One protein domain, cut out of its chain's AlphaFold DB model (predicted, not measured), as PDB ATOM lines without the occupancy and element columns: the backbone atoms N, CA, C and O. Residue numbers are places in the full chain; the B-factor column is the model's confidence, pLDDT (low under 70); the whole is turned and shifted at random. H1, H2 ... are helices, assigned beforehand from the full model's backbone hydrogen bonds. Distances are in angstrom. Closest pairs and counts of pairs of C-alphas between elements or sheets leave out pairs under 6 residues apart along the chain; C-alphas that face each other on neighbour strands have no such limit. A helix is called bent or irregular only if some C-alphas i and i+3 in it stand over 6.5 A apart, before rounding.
ATOM      1  N   THR A   2      -5.579  -6.688 -14.448       90.38
ATOM      2  CA  THR A   2      -5.771  -6.842 -13.008       90.38
ATOM      3  C   THR A   2      -4.743  -6.019 -12.238       90.38
ATOM      4  O   THR A   2      -3.815  -5.467 -12.823       90.38
ATOM      5  N   ASN A   3      -4.903  -5.918 -10.920       94.44
ATOM      6  CA  ASN A   3      -3.807  -5.442 -10.079       94.44
ATOM      7  C   ASN A   3      -2.610  -6.399 -10.205       94.44
ATOM      8  O   ASN A   3      -2.805  -7.592 -10.449       94.44
ATOM      9  N   THR A   4      -1.402  -5.860 -10.067       93.50
ATOM     10  CA  THR A   4      -0.157  -6.634 -10.091       93.50
ATOM     11  C   THR A   4       0.141  -7.196  -8.707       93.50
ATOM     12  O   THR A   4      -0.360  -6.694  -7.695       93.50
ATOM     13  N   THR A   5       0.967  -8.231  -8.667       93.00
ATOM     14  CA  THR A   5       1.473  -8.828  -7.434       93.00
ATOM     15  C   THR A   5       2.839  -8.261  -7.073       93.00
ATOM     16  O   THR A   5       3.603  -7.863  -7.953       93.00
ATOM     17  N   PHE A   6       3.131  -8.227  -5.775       93.69
ATOM     18  CA  PHE A   6       4.447  -7.871  -5.244       93.69
ATOM     19  C   PHE A   6       4.860  -8.975  -4.265       93.69
ATOM     20  O   PHE A   6       4.312  -9.073  -3.166       93.69
ATOM     21  N   GLU A   7       5.772  -9.856  -4.672       93.06
ATOM     22  CA  GLU A   7       6.220 -10.975  -3.834       93.06
ATOM     23  C   GLU A   7       7.089 -10.483  -2.678       93.06
ATOM     24  O   GLU A   7       7.071 -11.047  -1.581       93.06
ATOM     25  N   THR A   8       7.828  -9.397  -2.908       95.19
ATOM     26  CA  THR A   8       8.740  -8.812  -1.929       95.19
ATOM     27  C   THR A   8       8.573  -7.292  -1.831       95.19
ATOM     28  O   THR A   8       8.189  -6.646  -2.808       95.19
ATOM     29  N   PRO A   9       8.895  -6.676  -0.675       94.69
ATOM     30  CA  PRO A   9       8.860  -5.219  -0.531       94.69
ATOM     31  C   PRO A   9       9.740  -4.477  -1.549       94.69
ATOM     32  O   PRO A   9       9.412  -3.358  -1.933       94.69
ATOM     33  N   ASP A  10      10.835  -5.097  -2.000       94.94
ATOM     34  CA  ASP A  10      11.807  -4.496  -2.921       94.94
ATOM     35  C   ASP A  10      11.259  -4.302  -4.348       94.94
ATOM     36  O   ASP A  10      11.793  -3.507  -5.129       94.94
ATOM     37  N   GLU A  11      10.178  -5.003  -4.695       95.06
ATOM     38  CA  GLU A  11       9.477  -4.850  -5.975       95.06
ATOM     39  C   GLU A  11       8.624  -3.575  -6.026       95.06
ATOM     40  O   GLU A  11       8.267  -3.105  -7.109       95.06
ATOM     41  N   ILE A  12       8.331  -2.972  -4.871       96.44
ATOM     42  CA  ILE A  12       7.532  -1.752  -4.768       96.44
ATOM     43  C   ILE A  12       8.386  -0.552  -5.199       96.44
ATOM     44  O   ILE A  12       9.351  -0.169  -4.535       96.44
ATOM     45  N   ARG A  13       8.008   0.103  -6.300       96.81
ATOM     46  CA  ARG A  13       8.637   1.354  -6.769       96.81
ATOM     47  C   ARG A  13       7.887   2.591  -6.293       96.81
ATOM     48  O   ARG A  13       8.428   3.700  -6.301       96.81
ATOM     49  N   ASP A  14       6.650   2.421  -5.852       97.31
ATOM     50  CA  ASP A  14       5.845   3.465  -5.264       97.31
ATOM     51  C   ASP A  14       6.360   3.831  -3.871       97.31
ATOM     52  O   ASP A  14       6.057   3.165  -2.886       97.31
ATOM     53  N   VAL A  15       7.066   4.960  -3.783       97.38
ATOM     54  CA  VAL A  15       7.581   5.517  -2.521       97.38
ATOM     55  C   VAL A  15       6.497   5.624  -1.443       97.38
ATOM     56  O   VAL A  15       6.775   5.420  -0.269       97.38
ATOM     57  N   GLU A  16       5.252   5.929  -1.818       97.62
ATOM     58  CA  GLU A  16       4.152   6.021  -0.852       97.62
ATOM     59  C   GLU A  16       3.818   4.654  -0.241       97.62
ATOM     60  O   GLU A  16       3.678   4.540   0.975       97.62
ATOM     61  N   ALA A  17       3.742   3.614  -1.073       97.25
ATOM     62  CA  ALA A  17       3.473   2.255  -0.625       97.25
ATOM     63  C   ALA A  17       4.664   1.661   0.142       97.25
ATOM     64  O   ALA A  17       4.454   1.010   1.162       97.25
ATOM     65  N   ALA A  18       5.898   1.936  -0.291       97.50
ATOM     66  CA  ALA A  18       7.108   1.508   0.407       97.50
ATOM     67  C   ALA A  18       7.185   2.114   1.820       97.50
ATOM     68  O   ALA A  18       7.317   1.380   2.796       97.50
ATOM     69  N   ASN A  19       6.982   3.431   1.941       98.00
ATOM     70  CA  ASN A  19       6.951   4.112   3.239       98.00
ATOM     71  C   ASN A  19       5.807   3.606   4.129       98.00
ATOM     72  O   ASN A  19       5.948   3.549   5.346       98.00
ATOM     73  N   PHE A  20       4.654   3.267   3.541       97.69
ATOM     74  CA  PHE A  20       3.544   2.676   4.287       97.69
ATOM     75  C   PHE A  20       3.929   1.313   4.871       97.69
ATOM     76  O   PHE A  20       3.718   1.104   6.062       97.69
ATOM     77  N   VAL A  21       4.516   0.421   4.065       97.69
ATOM     78  CA  VAL A  21       4.985  -0.897   4.525       97.69
ATOM     79  C   VAL A  21       6.008  -0.747   5.647       97.69
ATOM     80  O   VAL A  21       5.857  -1.379   6.686       97.69
ATOM     81  N   GLU A  22       7.002   0.126   5.475       97.69
ATOM     82  CA  GLU A  22       7.999   0.414   6.511       97.69
ATOM     83  C   GLU A  22       7.328   0.890   7.809       97.69
ATOM     84  O   GLU A  22       7.513   0.282   8.861       97.69
ATOM     85  N   ALA A  23       6.455   1.898   7.728       97.88
ATOM     86  CA  ALA A  23       5.818   2.490   8.901       97.88
ATOM     87  C   ALA A  23       4.945   1.505   9.696       97.88
ATOM     88  O   ALA A  23       4.919   1.569  10.927       97.88
ATOM     89  N   VAL A  24       4.209   0.611   9.025       97.38
ATOM     90  CA  VAL A  24       3.319  -0.337   9.719       97.38
ATOM     91  C   VAL A  24       4.055  -1.544  10.303       97.38
ATOM     92  O   VAL A  24       3.596  -2.110  11.293       97.38
ATOM     93  N   LEU A  25       5.199  -1.920   9.722       97.00
ATOM     94  CA  LEU A  25       6.072  -2.949  10.286       97.00
ATOM     95  C   LEU A  25       6.862  -2.397  11.479       97.00
ATOM     96  O   LEU A  25       6.975  -3.063  12.505       97.00
ATOM     97  N   GLU A  26       7.352  -1.157  11.395       97.62
ATOM     98  CA  GLU A  26       8.032  -0.492  12.514       97.62
ATOM     99  C   GLU A  26       7.106  -0.232  13.706       97.62
ATOM    100  O   GLU A  26       7.539  -0.306  14.860       97.62
ATOM    101  N   SER A  27       5.829   0.070  13.454       97.62
ATOM    102  CA  SER A  27       4.842   0.278  14.516       97.62
ATOM    103  C   SER A  27       4.388  -1.023  15.188       97.62
ATOM    104  O   SER A  27       3.817  -0.966  16.281       97.62
ATOM    105  N   GLY A  28       4.633  -2.177  14.555       96.81
ATOM    106  CA  GLY A  28       4.102  -3.476  14.971       96.81
ATOM    107  C   GLY A  28       2.594  -3.621  14.741       96.81
ATOM    108  O   GLY A  28       1.953  -4.424  15.414       96.81
ATOM    109  N   GLU A  29       2.001  -2.823  13.842       96.19
ATOM    110  CA  GLU A  29       0.609  -3.023  13.409       96.19
ATOM    111  C   GLU A  29       0.462  -4.320  12.596       96.19
ATOM    112  O   GLU A  29      -0.580  -4.970  12.675       96.19
ATOM    113  N   TYR A  30       1.520  -4.705  11.875       96.56
ATOM    114  CA  TYR A  30       1.669  -6.002  11.211       96.56
ATOM    115  C   TYR A  30       3.009  -6.633  11.595       96.56
ATOM    116  O   TYR A  30       4.010  -5.927  11.738       96.56
ATOM    117  N   ASP A  31       3.041  -7.960  11.712       95.75
ATOM    118  CA  ASP A  31       4.237  -8.708  12.111       95.75
ATOM    119  C   ASP A  31       5.145  -9.039  10.912       95.75
ATOM    120  O   ASP A  31       6.328  -9.350  11.078       95.75
ATOM    121  N   SER A  32       4.612  -8.994   9.686       97.00
ATOM    122  CA  SER A  32       5.377  -9.281   8.468       97.00
ATOM    123  C   SER A  32       4.796  -8.626   7.215       97.00
ATOM    124  O   SER A  32       3.630  -8.227   7.175       97.00
ATOM    125  N   TYR A  33       5.607  -8.558   6.152       97.19
ATOM    126  CA  TYR A  33       5.149  -8.072   4.849       97.19
ATOM    127  C   TYR A  33       3.970  -8.884   4.298       97.19
ATOM    128  O   TYR A  33       3.053  -8.312   3.715       97.19
ATOM    129  N   GLU A  34       3.962 -10.200   4.516       97.12
ATOM    130  CA  GLU A  34       2.914 -11.092   4.013       97.12
ATOM    131  C   GLU A  34       1.521 -10.686   4.520       97.12
ATOM    132  O   GLU A  34       0.546 -10.738   3.771       97.12
ATOM    133  N   GLU A  35       1.425 -10.177   5.752       96.94
ATOM    134  CA  GLU A  35       0.153  -9.750   6.343       96.94
ATOM    135  C   GLU A  35      -0.383  -8.438   5.751       96.94
ATOM    136  O   GLU A  35      -1.599  -8.242   5.677       96.94
ATOM    137  N   VAL A  36       0.501  -7.550   5.281       96.94
ATOM    138  CA  VAL A  36       0.123  -6.260   4.675       96.94
ATOM    139  C   VAL A  36       0.117  -6.295   3.140       96.94
ATOM    140  O   VAL A  36      -0.466  -5.415   2.502       96.94
ATOM    141  N   ARG A  37       0.693  -7.331   2.518       96.75
ATOM    142  CA  ARG A  37       0.838  -7.473   1.059       96.75
ATOM    143  C   ARG A  37      -0.467  -7.224   0.303       96.75
ATOM    144  O   ARG A  37      -0.495  -6.413  -0.618       96.75
ATOM    145  N   SER A  38      -1.571  -7.830   0.740       96.12
ATOM    146  CA  SER A  38      -2.881  -7.659   0.089       96.12
ATOM    147  C   SER A  38      -3.384  -6.207   0.097       96.12
ATOM    148  O   SER A  38      -4.057  -5.764  -0.835       96.12
ATOM    149  N   VAL A  39      -3.038  -5.431   1.130       95.88
ATOM    150  CA  VAL A  39      -3.368  -4.003   1.215       95.88
ATOM    151  C   VAL A  39      -2.554  -3.209   0.200       95.88
ATOM    152  O   VAL A  39      -3.101  -2.319  -0.459       95.88
ATOM    153  N   VAL A  40      -1.270  -3.541   0.062       97.00
ATOM    154  CA  VAL A  40      -0.362  -2.927  -0.910       97.00
ATOM    155  C   VAL A  40      -0.819  -3.236  -2.333       97.00
ATOM    156  O   VAL A  40      -1.030  -2.310  -3.112       97.00
ATOM    157  N   GLU A  41      -1.072  -4.501  -2.662       95.94
ATOM    158  CA  GLU A  41      -1.557  -4.929  -3.983       95.94
ATOM    159  C   GLU A  41      -2.904  -4.285  -4.339       95.94
ATOM    160  O   GLU A  41      -3.151  -3.936  -5.491       95.94
ATOM    161  N   ALA A  42      -3.773  -4.029  -3.357       96.25
ATOM    162  CA  ALA A  42      -5.050  -3.360  -3.592       96.25
ATOM    163  C   ALA A  42      -4.933  -1.844  -3.842       96.25
ATOM    164  O   ALA A  42      -5.849  -1.256  -4.421       96.25
ATOM    165  N   ARG A  43      -3.868  -1.184  -3.359       96.00
ATOM    166  CA  ARG A  43      -3.824   0.290  -3.242       96.00
ATOM    167  C   ARG A  43      -2.612   0.963  -3.866       96.00
ATOM    168  O   ARG A  43      -2.681   2.164  -4.118       96.00
ATOM    169  N   SER A  44      -1.530   0.229  -4.102       97.06
ATOM    170  CA  SER A  44      -0.303   0.779  -4.672       97.06
ATOM    171  C   SER A  44      -0.589   1.434  -6.017       97.06
ATOM    172  O   SER A  44      -1.339   0.903  -6.845       97.06
ATOM    173  N   ARG A  45       0.033   2.589  -6.256       97.00
ATOM    174  CA  ARG A  45      -0.095   3.297  -7.534       97.00
ATOM    175  C   ARG A  45       0.663   2.583  -8.646       97.00
ATOM    176  O   ARG A  45       0.360   2.827  -9.811       97.00
ATOM    177  N   ASP A  46       1.596   1.695  -8.302       97.00
ATOM    178  CA  ASP A  46       2.336   0.891  -9.277       97.00
ATOM    179  C   ASP A  46       1.427  -0.033 -10.092       97.00
ATOM    180  O   ASP A  46       1.723  -0.270 -11.259       97.00
ATOM    181  N   ASN A  47       0.255  -0.414  -9.567       96.88
ATOM    182  CA  ASN A  47      -0.786  -1.117 -10.331       96.88
ATOM    183  C   ASN A  47      -1.175  -0.403 -11.635       96.88
ATOM    184  O   ASN A  47      -1.564  -1.044 -12.602       96.88
ATOM    185  N   ALA A  48      -1.107   0.930 -11.660       95.94
ATOM    186  CA  ALA A  48      -1.430   1.735 -12.836       95.94
ATOM    187  C   ALA A  48      -0.183   2.175 -13.626       95.94
ATOM    188  O   ALA A  48      -0.304   2.951 -14.574       95.94
ATOM    189  N   ARG A  49       1.013   1.750 -13.199       96.50
ATOM    190  CA  ARG A  49       2.305   2.138 -13.783       96.50
ATOM    191  C   ARG A  49       3.035   0.974 -14.441       96.50
ATOM    192  O   ARG A  49       4.033   1.236 -15.115       96.50
ATOM    193  N   THR A  50       2.557  -0.262 -14.267       96.19
ATOM    194  CA  THR A  50       3.040  -1.404 -15.049       96.19
ATOM    195  C   THR A  50       3.007  -1.039 -16.537       96.19
ATOM    196  O   THR A  50       2.098  -0.319 -16.976       96.19
TER     197      THR A  50
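AT A GLANCE: This is residues 2 to 50 of the 141 residues of the protein "Oligo-1,6-glucosidase" of Halobiforma haloterrestris (UniProt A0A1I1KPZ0). After an opening stretch with no named element, residues 2 to 14, helices H1 and H2 fold back as a helical hairpin, and short H3 sits at the end away from their link. The 49 printed residues hold three named helices, in the order H1, H2, H3, and no named strand: all helix. The whole is compact, with a radius of gyration of the C-alphas of 10.1 A, but elongated, spanning 30 by 17 by 16 A.

HOW THE PARTS SIT: H1, residues 15 to 26, touches H2, residues 33 to 43, at a shallow tilt of 31 degrees, opposite ways; their closest C-alphas, of Ala 17 and Val 40, are 6.5 A apart. H3, residues 45 to 48, is close to but not clearly touching H1; the closest C-alphas, of Ala 17 and Arg 45, are 7.8 A apart. Every O i to N i+4 pair is within hydrogen-bond range in H1, and 5 of 7 in H2; H3 is too short for such a pair.

IN THESE COORDINATES: H1 begins at C-alpha 15 (7.581, 5.517, -2.521) and is 16.2 A long. H2, 14.7 A, is irregular: C-alphas 35 and 38 are 7.3 A apart. H3, 5.7 A, ends at C-alpha 48 (-1.430, 1.735, -12.836).

THE WHOLE: The farthest C-alphas, of Thr 2 and Ser 27, are 30.3 A apart. The printed part has no cut. The link H1 to H2 is short, H2 to H3 tight. No printed residue is under pLDDT 70.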